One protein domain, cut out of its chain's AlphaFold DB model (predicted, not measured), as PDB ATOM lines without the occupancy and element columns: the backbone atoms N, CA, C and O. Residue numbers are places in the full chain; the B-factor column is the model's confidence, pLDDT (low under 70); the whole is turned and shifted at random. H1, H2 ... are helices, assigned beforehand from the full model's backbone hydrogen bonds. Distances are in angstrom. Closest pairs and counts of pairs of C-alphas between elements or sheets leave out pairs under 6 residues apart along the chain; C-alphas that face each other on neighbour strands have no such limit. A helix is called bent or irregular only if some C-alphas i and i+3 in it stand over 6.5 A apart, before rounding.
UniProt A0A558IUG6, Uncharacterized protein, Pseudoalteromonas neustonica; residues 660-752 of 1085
ATOM      1  N   LYS A 660      18.250 -25.048  96.276       82.62
ATOM      2  CA  LYS A 660      17.653 -24.874  97.599       82.62
ATOM      3  C   LYS A 660      18.443 -25.651  98.655       82.62
ATOM      4  O   LYS A 660      19.134 -26.612  98.309       82.62
ATOM      5  N   ASP A 661      18.426 -25.181  99.895       84.12
ATOM      6  CA  ASP A 661      18.921 -25.917 101.063       84.12
ATOM      7  C   ASP A 661      17.904 -26.970 101.539       84.12
ATOM      8  O   ASP A 661      16.867 -27.183 100.899       84.12
ATOM      9  N   GLU A 662      18.238 -27.684 102.616       82.06
ATOM     10  CA  GLU A 662      17.410 -28.758 103.181       82.06
ATOM     11  C   GLU A 662      16.075 -28.219 103.726       82.06
ATOM     12  O   GLU A 662      15.066 -28.923 103.724       82.06
ATOM     13  N   GLU A 663      16.037 -26.937 104.090       75.50
ATOM     14  CA  GLU A 663      14.860 -26.190 104.527       75.50
ATOM     15  C   GLU A 663      14.012 -25.644 103.360       75.50
ATOM     16  O   GLU A 663      12.969 -25.017 103.575       75.50
ATOM     17  N   GLY A 664      14.431 -25.872 102.109       74.56
ATOM     18  CA  GLY A 664      13.719 -25.441 100.905       74.56
ATOM     19  C   GLY A 664      13.887 -23.956 100.556       74.56
ATOM     20  O   GLY A 664      13.190 -23.458  99.659       74.56
ATOM     21  N   GLN A 665      14.805 -23.249 101.217       79.00
ATOM     22  CA  GLN A 665      15.177 -21.865 100.936       79.00
ATOM     23  C   GLN A 665      16.242 -21.804  99.842       79.00
ATOM     24  O   GLN A 665      17.090 -22.677  99.706       79.00
ATOM     25  N   TYR A 666      16.219 -20.756  99.019       83.50
ATOM     26  CA  TYR A 666      17.219 -20.606  97.965       83.50
ATOM     27  C   TYR A 666      18.601 -20.268  98.537       83.50
ATOM     28  O   TYR A 666      18.750 -19.258  99.229       83.50
ATOM     29  N   LYS A 667      19.629 -21.034  98.141       86.56
ATOM     30  CA  LYS A 667      21.013 -20.850  98.618       86.56
ATOM     31  C   LYS A 667      21.579 -19.464  98.294       86.56
ATOM     32  O   LYS A 667      22.304 -18.885  99.096       86.56
ATOM     33  N   ILE A 668      21.242 -18.910  97.124       87.12
ATOM     34  CA  ILE A 668      21.630 -17.546  96.729       87.12
ATOM     35  C   ILE A 668      20.484 -16.576  97.013       87.12
ATOM     36  O   ILE A 668      19.402 -16.690  96.423       87.12
ATOM     37  N   ARG A 669      20.749 -15.569  97.853       85.88
ATOM     38  CA  ARG A 669      19.857 -14.421  98.073       85.88
ATOM     39  C   ARG A 669      20.164 -13.308  97.073       85.88
ATOM     40  O   ARG A 669      21.325 -12.960  96.868       85.88
ATOM     41  N   PHE A 670      19.125 -12.756  96.450       89.06
ATOM     42  CA  PHE A 670      19.274 -11.607  95.558       89.06
ATOM     43  C   PHE A 670      19.276 -10.291  96.354       89.06
ATOM     44  O   PHE A 670      18.578 -10.206  97.365       89.06
ATOM     45  N   PRO A 671      20.023  -9.265  95.906       88.75
ATOM     46  CA  PRO A 671      19.947  -7.918  96.467       88.75
ATOM     47  C   PRO A 671      18.523  -7.355  96.429       88.75
ATOM     48  O   PRO A 671      17.800  -7.559  95.451       88.75
ATOM     49  N   GLU A 672      18.152  -6.590  97.456       85.38
ATOM     50  CA  GLU A 672      16.815  -5.990  97.596       85.38
ATOM     51  C   GLU A 672      16.443  -5.117  96.386       85.38
ATOM     52  O   GLU A 672      15.344  -5.239  95.853       85.38
ATOM     53  N   ALA A 673      17.415  -4.383  95.830       84.31
ATOM     54  CA  ALA A 673      17.248  -3.592  94.609       84.31
ATOM     55  C   ALA A 673      16.745  -4.403  93.394       84.31
ATOM     56  O   ALA A 673      15.999  -3.878  92.567       84.31
ATOM     57  N   LEU A 674      17.121  -5.686  93.268       86.94
ATOM     58  CA  LEU A 674      16.615  -6.554  92.195       86.94
ATOM     59  C   LEU A 674      15.181  -7.015  92.472       86.94
ATOM     60  O   LEU A 674      14.364  -7.046  91.553       86.94
ATOM     61  N   ALA A 675      14.862  -7.339  93.727       84.19
ATOM     62  CA  ALA A 675      13.507  -7.713  94.126       84.19
ATOM     63  C   ALA A 675      12.528  -6.540  93.944       84.19
ATOM     64  O   ALA A 675      11.421  -6.723  93.432       84.19
ATOM     65  N   ASP A 676      12.954  -5.327  94.289       84.94
ATOM     66  CA  ASP A 676      12.171  -4.109  94.097       84.94
ATOM     67  C   ASP A 676      11.981  -3.778  92.621       84.94
ATOM     68  O   ASP A 676      10.878  -3.401  92.225       84.94
ATOM     69  N   LEU A 677      12.996  -4.009  91.777       85.19
ATOM     70  CA  LEU A 677      12.846  -3.892  90.326       85.19
ATOM     71  C   LEU A 677      11.763  -4.838  89.792       85.19
ATOM     72  O   LEU A 677      10.916  -4.408  89.008       85.19
ATOM     73  N   VAL A 678      11.765  -6.107  90.215       85.81
ATOM     74  CA  VAL A 678      10.737  -7.073  89.794       85.81
ATOM     75  C   VAL A 678       9.347  -6.585  90.204       85.81
ATOM     76  O   VAL A 678       8.441  -6.603  89.368       85.81
ATOM     77  N   LYS A 679       9.175  -6.107  91.447       84.56
ATOM     78  CA  LYS A 679       7.900  -5.552  91.944       84.56
ATOM     79  C   LYS A 679       7.455  -4.325  91.142       84.56
ATOM     80  O   LYS A 679       6.304  -4.263  90.714       84.56
ATOM     81  N   LEU A 680       8.365  -3.381  90.895       81.12
ATOM     82  CA  LEU A 680       8.122  -2.172  90.101       81.12
ATOM     83  C   LEU A 680       7.646  -2.498  88.684       81.12
ATOM     84  O   LEU A 680       6.701  -1.879  88.190       81.12
ATOM     85  N   ASP A 681       8.262  -3.487  88.036       81.50
ATOM     86  CA  ASP A 681       7.899  -3.907  86.680       81.50
ATOM     87  C   ASP A 681       6.526  -4.597  86.592       81.50
ATOM     88  O   ASP A 681       5.960  -4.681  85.495       81.50
ATOM     89  N   GLN A 682       5.948  -5.026  87.721       82.06
ATOM     90  CA  GLN A 682       4.572  -5.534  87.772       82.06
ATOM     91  C   GLN A 682       3.518  -4.412  87.901       82.06
ATOM     92  O   GLN A 682       2.328  -4.673  87.721       82.06
ATOM     93  N   GLY A 683       3.928  -3.164  88.170       72.81
ATOM     94  CA  GLY A 683       3.045  -2.005  88.356       72.81
ATOM     95  C   GLY A 683       2.493  -1.368  87.064       72.81
ATOM     96  O   GLY A 683       2.851  -1.715  85.935       72.81
ATOM     97  N   SER A 684       1.595  -0.388  87.219       54.97
ATOM     98  CA  SER A 684       0.903   0.305  86.115       54.97
ATOM     99  C   SER A 684       1.754   1.364  85.384       54.97
ATOM    100  O   SER A 684       1.459   1.690  84.230       54.97
ATOM    101  N   GLN A 685       2.849   1.858  85.977       52.56
ATOM    102  CA  GLN A 685       3.709   2.917  85.418       52.56
ATOM    103  C   GLN A 685       4.897   2.376  84.593       52.56
ATOM    104  O   GLN A 685       6.063   2.476  84.954       52.56
ATOM    105  N   LYS A 686       4.613   1.809  83.414       53.78
ATOM    106  CA  LYS A 686       5.600   1.052  82.607       53.78
ATOM    107  C   LYS A 686       6.658   1.882  81.851       53.78
ATOM    108  O   LYS A 686       7.550   1.294  81.237       53.78
ATOM    109  N   ARG A 687       6.544   3.219  81.790       48.03
ATOM    110  CA  ARG A 687       7.450   4.086  80.992       48.03
ATOM    111  C   ARG A 687       8.611   4.680  81.795       48.03
ATOM    112  O   ARG A 687       9.690   4.799  81.218       48.03
ATOM    113  N   ASP A 688       8.428   4.966  83.083       50.88
ATOM    114  CA  ASP A 688       9.478   5.549  83.936       50.88
ATOM    115  C   ASP A 688      10.505   4.510  84.430       50.88
ATOM    116  O   ASP A 688      11.662   4.844  84.684       50.88
ATOM    117  N   ASN A 689      10.153   3.218  84.405       58.00
ATOM    118  CA  ASN A 689      11.015   2.122  84.869       58.00
ATOM    119  C   ASN A 689      12.237   1.829  83.977       58.00
ATOM    120  O   ASN A 689      13.167   1.158  84.419       58.00
ATOM    121  N   ARG A 690      12.280   2.311  82.723       61.03
ATOM    122  CA  ARG A 690      13.395   1.988  81.806       61.03
ATOM    123  C   ARG A 690      14.726   2.585  82.253       61.03
ATOM    124  O   ARG A 690      15.742   1.915  82.125       61.03
ATOM    125  N   LYS A 691      14.723   3.811  82.791       64.12
ATOM    126  CA  LYS A 691      15.947   4.467  83.283       64.12
ATOM    127  C   LYS A 691      16.506   3.758  84.518       64.12
ATOM    128  O   LYS A 691      17.707   3.533  84.596       64.12
ATOM    129  N   LEU A 692      15.626   3.357  85.440       63.88
ATOM    130  CA  LEU A 692      16.001   2.591  86.628       63.88
ATOM    131  C   LEU A 692      16.507   1.191  86.252       63.88
ATOM    132  O   LEU A 692      17.536   0.748  86.746       63.88
ATOM    133  N   SER A 693      15.824   0.513  85.326       65.12
ATOM    134  CA  SER A 693      16.245  -0.802  84.845       65.12
ATOM    135  C   SER A 693      17.577  -0.750  84.083       65.12
ATOM    136  O   SER A 693      18.370  -1.677  84.209       65.12
ATOM    137  N   ASP A 694      17.859   0.326  83.341       70.88
ATOM    138  CA  ASP A 694      19.161   0.529  82.691       70.88
ATOM    139  C   ASP A 694      20.280   0.761  83.723       70.88
ATOM    140  O   ASP A 694      21.311   0.103  83.640       70.88
ATOM    141  N   SER A 695      20.040   1.571  84.761       75.38
ATOM    142  CA  SER A 695      20.988   1.770  85.873       75.38
ATOM    143  C   SER A 695      21.251   0.486  86.684       75.38
ATOM    144  O   SER A 695      22.381   0.215  87.096       75.38
ATOM    145  N   ILE A 696      20.236  -0.364  86.868       75.38
ATOM    146  CA  ILE A 696      20.398  -1.674  87.517       75.38
ATOM    147  C   ILE A 696      21.206  -2.635  86.635       75.38
ATOM    148  O   ILE A 696      22.018  -3.391  87.161       75.38
ATOM    149  N   LEU A 697      21.042  -2.593  85.310       74.62
ATOM    150  CA  LEU A 697      21.855  -3.393  84.381       74.62
ATOM    151  C   LEU A 697      23.315  -2.932  84.294       74.62
ATOM    152  O   LEU A 697      24.172  -3.723  83.910       74.62
ATOM    153  N   GLU A 698      23.604  -1.680  84.651       80.19
ATOM    154  CA  GLU A 698      24.975  -1.187  84.838       80.19
ATOM    155  C   GLU A 698      25.585  -1.681  86.161       80.19
ATOM    156  O   GLU A 698      26.799  -1.850  86.255       80.19
ATOM    157  N   SER A 699      24.745  -1.955  87.165       84.19
ATOM    158  CA  SER A 699      25.168  -2.329  88.524       84.19
ATOM    159  C   SER A 699      25.199  -3.844  88.776       84.19
ATOM    160  O   SER A 699      25.897  -4.305  89.677       84.19
ATOM    161  N   TYR A 700      24.457  -4.634  87.995       87.00
ATOM    162  CA  TYR A 700      24.337  -6.086  88.152       87.00
ATOM    163  C   TYR A 700      24.432  -6.810  86.812       87.00
ATOM    164  O   TYR A 700      23.985  -6.318  85.778       87.00
ATOM    165  N   SER A 701      24.971  -8.033  86.829       86.50
ATOM    166  CA  SER A 701      25.073  -8.837  85.613       86.50
ATOM    167  C   SER A 701      23.689  -9.221  85.078       86.50
ATOM    168  O   SER A 701      22.765  -9.525  85.835       86.50
ATOM    169  N   SER A 702      23.553  -9.276  83.750       85.12
ATOM    170  CA  SER A 702      22.315  -9.717  83.092       85.12
ATOM    171  C   SER A 702      21.875 -11.119  83.530       85.12
ATOM    172  O   SER A 702      20.680 -11.397  83.579       85.12
ATOM    173  N   GLU A 703      22.835 -11.969  83.901       88.62
ATOM    174  CA  GLU A 703      22.612 -13.293  84.478       88.62
ATOM    175  C   GLU A 703      21.886 -13.214  85.827       88.62
ATOM    176  O   GLU A 703      20.840 -13.839  85.988       88.62
ATOM    177  N   MET A 704      22.378 -12.409  86.776       88.62
ATOM    178  CA  MET A 704      21.724 -12.252  88.083       88.62
ATOM    179  C   MET A 704      20.323 -11.656  87.946       88.62
ATOM    180  O   MET A 704      19.387 -12.109  88.607       88.62
ATOM    181  N   VAL A 705      20.164 -10.670  87.059       89.19
ATOM    182  CA  VAL A 705      18.862 -10.042  86.810       89.19
ATOM    183  C   VAL A 705      17.882 -11.056  86.213       89.19
ATOM    184  O   VAL A 705      16.769 -11.186  86.717       89.19
ATOM    185  N   LEU A 706      18.279 -11.822  85.187       89.12
ATOM    186  CA  LEU A 706      17.410 -12.844  84.596       89.12
ATOM    187  C   LEU A 706      17.051 -13.944  85.604       89.12
ATOM    188  O   LEU A 706      15.887 -14.332  85.671       89.12
ATOM    189  N   ALA A 707      18.009 -14.400  86.414       90.06
ATOM    190  CA  ALA A 707      17.773 -15.407  87.446       90.06
ATOM    191  C   ALA A 707      16.727 -14.945  88.478       90.06
ATOM    192  O   ALA A 707      15.845 -15.716  88.855       90.06
ATOM    193  N   CYS A 708      16.771 -13.668  88.877       90.06
ATOM    194  CA  CYS A 708      15.780 -13.073  89.773       90.06
ATOM    195  C   CYS A 708      14.368 -13.088  89.159       90.06
ATOM    196  O   CYS A 708      13.412 -13.511  89.811       90.06
ATOM    197  N   TYR A 709      14.238 -12.729  87.877       89.44
ATOM    198  CA  TYR A 709      12.962 -12.790  87.152       89.44
ATOM    199  C   TYR A 709      12.430 -14.219  86.965       89.44
ATOM    200  O   TYR A 709      11.225 -14.443  87.091       89.44
ATOM    201  N   THR A 710      13.306 -15.184  86.671       89.44
ATOM    202  CA  THR A 710      12.943 -16.607  86.567       89.44
ATOM    203  C   THR A 710      12.427 -17.132  87.907       89.44
ATOM    204  O   THR A 710      11.351 -17.726  87.953       89.44
ATOM    205  N   ARG A 711      13.114 -16.827  89.018       88.81
ATOM    206  CA  ARG A 711      12.669 -17.210  90.367       88.81
ATOM    207  C   ARG A 711      11.305 -16.612  90.713       88.81
ATOM    208  O   ARG A 711      10.418 -17.347  91.137       88.81
ATOM    209  N   ALA A 712      11.104 -15.323  90.444       87.94
ATOM    210  CA  ALA A 712       9.813 -14.671  90.660       87.94
ATOM    211  C   ALA A 712       8.682 -15.324  89.844       87.94
ATOM    212  O   ALA A 712       7.556 -15.456  90.322       87.94
ATOM    213  N   GLN A 713       8.970 -15.771  88.615       86.88
ATOM    214  CA  GLN A 713       7.991 -16.496  87.803       86.88
ATOM    215  C   GLN A 713       7.679 -17.885  88.371       86.88
ATOM    216  O   GLN A 713       6.519 -18.293  88.326       86.88
ATOM    217  N   HIS A 714       8.676 -18.598  88.904       86.00
ATOM    218  CA  HIS A 714       8.470 -19.891  89.562       86.00
ATOM    219  C   HIS A 714       7.611 -19.749  90.825       86.00
ATOM    220  O   HIS A 714       6.672 -20.520  91.004       86.00
ATOM    221  N   GLU A 715       7.886 -18.743  91.661       83.31
ATOM    222  CA  GLU A 715       7.138 -18.466  92.898       83.31
ATOM    223  C   GLU A 715       5.687 -18.049  92.626       83.31
ATOM    224  O   GLU A 715       4.769 -18.502  93.305       83.31
ATOM    225  N   MET A 716       5.457 -17.227  91.598       82.19
ATOM    226  CA  MET A 716       4.107 -16.818  91.194       82.19
ATOM    227  C   MET A 716       3.318 -17.955  90.511       82.19
ATOM    228  O   MET A 716       2.087 -17.914  90.439       82.19
ATOM    229  N   GLY A 717       4.008 -18.974  89.991       80.50
ATOM    230  CA  GLY A 717       3.393 -20.129  89.350       80.50
ATOM    231  C   GLY A 717       2.672 -19.799  88.037       80.50
ATOM    232  O   GLY A 717       3.021 -18.869  87.305       80.50
ATOM    233  N   THR A 718       1.669 -20.612  87.697       76.88
ATOM    234  CA  THR A 718       0.959 -20.577  86.403       76.88
ATOM    235  C   THR A 718      -0.224 -19.604  86.369       76.88
ATOM    236  O   THR A 718      -0.774 -19.349  85.297       76.88
ATOM    237  N   VAL A 719      -0.595 -19.033  87.521       71.50
ATOM    238  CA  VAL A 719      -1.760 -18.146  87.699       71.50
ATOM    239  C   VAL A 719      -1.514 -16.739  87.127       71.50
ATOM    240  O   VAL A 719      -2.460 -16.045  86.759       71.50
ATOM    241  N   GLY A 720      -0.249 -16.323  86.988       71.62
ATOM    242  CA  GLY A 720       0.138 -15.001  86.481       71.62
ATOM    243  C   GLY A 720       1.252 -15.034  85.428       71.62
ATOM    244  O   GLY A 720       1.797 -16.080  85.080       71.62
ATOM    245  N   THR A 721       1.639 -13.866  84.907       79.25
ATOM    246  CA  THR A 721       2.838 -13.708  84.057       79.25
ATOM    247  C   THR A 721       3.691 -12.551  84.563       79.25
ATOM    248  O   THR A 721       3.183 -11.439  84.679       79.25
ATOM    249  N   ILE A 722       4.980 -12.802  84.810       83.19
ATOM    250  CA  ILE A 722       5.929 -11.763  85.209       83.19
ATOM    251  C   ILE A 722       6.285 -10.911  83.990       83.19
ATOM    252  O   ILE A 722       6.664 -11.414  82.922       83.19
ATOM    253  N   TYR A 723       6.180  -9.599  84.154       81.31
ATOM    254  CA  TYR A 723       6.599  -8.606  83.174       81.31
ATOM    255  C   TYR A 723       8.026  -8.138  83.458       81.31
ATOM    256  O   TYR A 723       8.436  -8.038  84.606       81.31
ATOM    257  N   CYS A 724       8.778  -7.847  82.394       81.44
ATOM    258  CA  CYS A 724      10.101  -7.230  82.480       81.44
ATOM    259  C   CYS A 724      10.251  -6.208  81.347       81.44
ATOM    260  O   CYS A 724      10.095  -6.551  80.165       81.44
ATOM    261  N   THR A 725      10.535  -4.955  81.695       75.56
ATOM    262  CA  THR A 725      10.617  -3.822  80.758       75.56
ATOM    263  C   THR A 725      11.843  -3.878  79.839       75.56
ATOM    264  O   THR A 725      11.750  -3.430  78.694       75.56
ATOM    265  N   ASN A 726      12.941  -4.504  80.280       76.25
ATOM    266  CA  ASN A 726      14.205  -4.652  79.538       76.25
ATOM    267  C   ASN A 726      14.507  -6.095  79.100       76.25
ATOM    268  O   ASN A 726      15.656  -6.463  78.851       76.25
ATOM    269  N   LYS A 727      13.468  -6.923  78.943       78.88
ATOM    270  CA  LYS A 727      13.613  -8.365  78.690       78.88
ATOM    271  C   LYS A 727      14.536  -8.720  77.519       78.88
ATOM    272  O   LYS A 727      15.246  -9.709  77.601       78.88
ATOM    273  N   SER A 728      14.582  -7.912  76.458       77.12
ATOM    274  CA  SER A 728      15.455  -8.140  75.294       77.12
ATOM    275  C   SER A 728      16.956  -7.969  75.572       77.12
ATOM    276  O   SER A 728      17.760  -8.493  74.798       77.12
ATOM    277  N   LYS A 729      17.336  -7.249  76.638       80.19
ATOM    278  CA  LYS A 729      18.731  -7.043  77.070       80.19
ATOM    279  C   LYS A 729      19.243  -8.169  77.982       80.19
ATOM    280  O   LYS A 729      20.449  -8.326  78.121       80.19
ATOM    281  N   LEU A 730      18.339  -8.949  78.581       80.44
ATOM    282  CA  LEU A 730      18.672 -10.001  79.553       80.44
ATOM    283  C   LEU A 730      19.066 -11.340  78.919       80.44
ATOM    284  O   LEU A 730      19.636 -12.197  79.583       80.44
ATOM    285  N   ILE A 731      18.722 -11.551  77.650       79.44
ATOM    286  CA  ILE A 731      18.783 -12.878  77.034       79.44
ATOM    287  C   ILE A 731      20.194 -13.149  76.524       79.44
ATOM    288  O   ILE A 731      20.720 -12.322  75.770       79.44
ATOM    289  N   PRO A 732      20.787 -14.307  76.867       85.50
ATOM    290  CA  PRO A 732      22.050 -14.732  76.281       85.50
ATOM    291  C   PRO A 732      21.970 -14.750  74.751       85.50
ATOM    292  O   PRO A 732      20.936 -15.098  74.169       85.50
ATOM    293  N   LYS A 733      23.053 -14.339  74.083       85.44
ATOM    294  CA  LYS A 733      23.074 -14.188  72.618       85.44
ATOM    295  C   LYS A 733      22.770 -15.512  71.914       85.44
ATOM    296  O   LYS A 733      22.125 -15.503  70.871       85.44
ATOM    297  N   GLU A 734      23.178 -16.615  72.530       86.81
ATOM    298  CA  GLU A 734      23.133 -17.987  72.024       86.81
ATOM    299  C   GLU A 734      21.711 -18.558  71.951       86.81
ATOM    300  O   GLU A 734      21.473 -19.490  71.195       86.81
ATOM    301  N   VAL A 735      20.763 -18.009  72.722       89.25
ATOM    302  CA  VAL A 735      19.364 -18.484  72.789       89.25
ATOM    303  C   VAL A 735      18.359 -17.406  72.388       89.25
ATOM    304  O   VAL A 735      17.142 -17.581  72.484       89.25
ATOM    305  N   LYS A 736      18.852 -16.245  71.945       86.94
ATOM    306  CA  LYS A 736      18.016 -15.093  71.595       86.94
ATOM    307  C   LYS A 736      17.065 -15.401  70.437       86.94
ATOM    308  O   LYS A 736      15.965 -14.853  70.411       86.94
ATOM    309  N   HIS A 737      17.458 -16.278  69.510       86.88
ATOM    310  CA  HIS A 737      16.648 -16.687  68.354       86.88
ATOM    311  C   HIS A 737      15.450 -17.572  68.718       86.88
ATOM    312  O   HIS A 737      14.527 -17.687  67.916       86.88
ATOM    313  N   TRP A 738      15.401 -18.149  69.923       88.06
ATOM    314  CA  TRP A 738      14.255 -18.953  70.378       88.06
ATOM    315  C   TRP A 738      12.997 -18.126  70.637       88.06
ATOM    316  O   TRP A 738      11.887 -18.656  70.725       88.06
ATOM    317  N   PHE A 739      13.161 -16.816  70.792       82.38
ATOM    318  CA  PHE A 739      12.110 -15.928  71.247       82.38
ATOM    319  C   PHE A 739      11.925 -14.778  70.259       82.38
ATOM    320  O   PHE A 739      12.881 -14.166  69.787       82.38
ATOM    321  N   SER A 740      10.674 -14.433  69.943       69.81
ATOM    322  CA  SER A 740      10.424 -13.298  69.046       69.81
ATOM    323  C   SER A 740      10.809 -11.981  69.727       69.81
ATOM    324  O   SER A 740      10.533 -11.827  70.914       69.81
ATOM    325  N   LEU A 741      11.262 -10.986  68.957       66.31
ATOM    326  CA  LEU A 741      11.647  -9.641  69.432       66.31
ATOM    327  C   LEU A 741      10.513  -8.815  70.083       66.31
ATOM    328  O   LEU A 741      10.710  -7.657  70.446       66.31
ATOM    329  N   THR A 742       9.318  -9.383  70.238       61.34
ATOM    330  CA  THR A 742       8.180  -8.739  70.899       61.34
ATOM    331  C   THR A 742       8.158  -9.073  72.390       61.34
ATOM    332  O   THR A 742       8.403 -10.212  72.775       61.34
ATOM    333  N   GLY A 743       7.774  -8.119  73.248       57.91
ATOM    334  CA  GLY A 743       7.698  -8.345  74.702       57.91
ATOM    335  C   GLY A 743       6.866  -9.576  75.105       57.91
ATOM    336  O   GLY A 743       7.265 -10.331  75.989       57.91
ATOM    337  N   LYS A 744       5.756  -9.850  74.397       58.12
ATOM    338  CA  LYS A 744       4.922 -11.055  74.595       58.12
ATOM    339  C   LYS A 744       5.634 -12.345  74.164       58.12
ATOM    340  O   LYS A 744       5.463 -13.382  74.805       58.12
ATOM    341  N   GLY A 745       6.443 -12.282  73.109       61.47
ATOM    342  CA  GLY A 745       7.195 -13.413  72.571       61.47
ATOM    343  C   GLY A 745       8.322 -13.933  73.449       61.47
ATOM    344  O   GLY A 745       8.758 -15.062  73.264       61.47
ATOM    345  N   PHE A 746       8.750 -13.141  74.429       70.12
ATOM    346  CA  PHE A 746       9.752 -13.552  75.402       70.12
ATOM    347  C   PHE A 746       9.147 -14.201  76.652       70.12
ATOM    348  O   PHE A 746       9.884 -14.674  77.506       70.12
ATOM    349  N   SER A 747       7.821 -14.227  76.817       69.38
ATOM    350  CA  SER A 747       7.169 -14.713  78.050       69.38
ATOM    351  C   SER A 747       7.493 -16.170  78.415       69.38
ATOM    352  O   SER A 747       7.464 -16.495  79.594       69.38
ATOM    353  N   ASP A 748       7.854 -17.016  77.448       78.25
ATOM    354  CA  ASP A 748       8.254 -18.412  77.694       78.25
ATOM    355  C   ASP A 748       9.683 -18.535  78.255       78.25
ATOM    356  O   ASP A 748      10.020 -19.566  78.821       78.25
ATOM    357  N   LEU A 749      10.505 -17.479  78.154       85.56
ATOM    358  CA  LEU A 749      11.881 -17.473  78.662       85.56
ATOM    359  C   LEU A 749      11.934 -17.826  80.145       85.56
ATOM    360  O   LEU A 749      12.717 -18.673  80.520       85.56
ATOM    361  N   PHE A 750      11.090 -17.229  80.986       86.94
ATOM    362  CA  PHE A 750      11.161 -17.407  82.444       86.94
ATOM    363  C   PHE A 750      10.775 -18.810  82.929       86.94
ATOM    364  O   PHE A 750      10.739 -19.046  84.126       86.94
ATOM    365  N   TRP A 751      10.473 -19.723  82.008       86.94
ATOM    366  CA  TRP A 751      10.169 -21.114  82.301       86.94
ATOM    367  C   TRP A 751      11.281 -22.071  81.861       86.94
ATOM    368  O   TRP A 751      11.086 -23.272  81.979       86.94
ATOM    369  N   PHE A 752      12.420 -21.587  81.344       88.25
ATOM    370  CA  PHE A 752      13.425 -22.441  80.690       88.25
ATOM    371  C   PHE A 752      13.998 -23.547  81.601       88.25
ATOM    372  O   PHE A 752      14.405 -24.593  81.097       88.25
TER     373      PHE A 752
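Overview. This is residues 660 to 752 of the 1085 residues of an uncharacterized protein of Pseudoalteromonas neustonica (UniProt A0A558IUG6). The longest helix, H3, lies nearest the middle and is crossed by H1, which makes a helical hairpin with H2, while the short helix H4 packs on residues 702 to 706 of H3 and two more short helices lie farther out, H6 packed on H4 and H5 touching no helix. A tail without a named helix, residues 660 to 671, reaches away from this body and makes much of the longest axis. The printed part has 93 residues with six named helices, in order H1 to H6, and no named strand; the class is all helix. The whole is compact, with a radius of gyration of the C-alphas of 13.3 A and spans of 39 by 27 by 27 A.

Arrangement. Start at residue 660 and follow the tail to H1, residues 672 to 681. After a short link comes H2, residues 689 to 699, which touches H1: their closest C-alphas, those of Asp 681 and Asn 689, are 7.0 A apart. The two form a helical hairpin, at a shallow tilt of 27 degrees, opposite ways. A tight link leads to H3, residues 702 to 716. Look at Val 678 and Tyr 709, whose C-alphas, 6.7 A apart, are the closest of H1 and H3; these helices touch at a steep tilt of 65 degrees, the same way. H2 and H3 are close but not clearly touching, their closest C-alphas, those of Leu 697 and Val 705, being 7.7 A apart. Next find H4, residues 727 to 730; H3 touches it with residues 702 to 706 alone, and the closest C-alphas, those of Ser 702 and Leu 730, are 5.1 A apart. H5, residues 733 to 738, touches no helix and is only just apart from H4, at 8.3 A between their closest C-alphas. H6, residues 743 to 746, touches H4, with the C-alphas of Lys 727 and Gly 743 closest at 7.1 A. In H1, H2 and H3 every O i to N i+4 pair is within hydrogen-bond range; in H5 it is 0 of 2, with 1 of 3 O i to N i+3 pairs within range, and H4 and H6 are too short for an O i to N i+4 pair.

Along the chain. Find C-alpha 672 at (16.815, -5.990, 97.596); from there H1 runs 14.2 A to C-alpha 681. H2 measures 15.3 A. H3 runs 21.2 A, from C-alpha 702 at (22.315, -9.717, 83.092) to C-alpha 716. H4 measures 5.4 A and H5 10.3 A; H5 is irregular, with C-alphas 734 and 737 7.6 A apart. H6, 5.6 A long, ends at C-alpha 746 at (9.752, -13.552, 75.402).

Size, cuts and confidence. The C-alphas of Glu 662 and Arg 687 are the two farthest apart, at 40.9 A. The printed part has no cut, and no link between helices is long. The mean pLDDT of the printed part is 78.8; look for values under 70 at residues 684 to 693, 740 to 745 and 747.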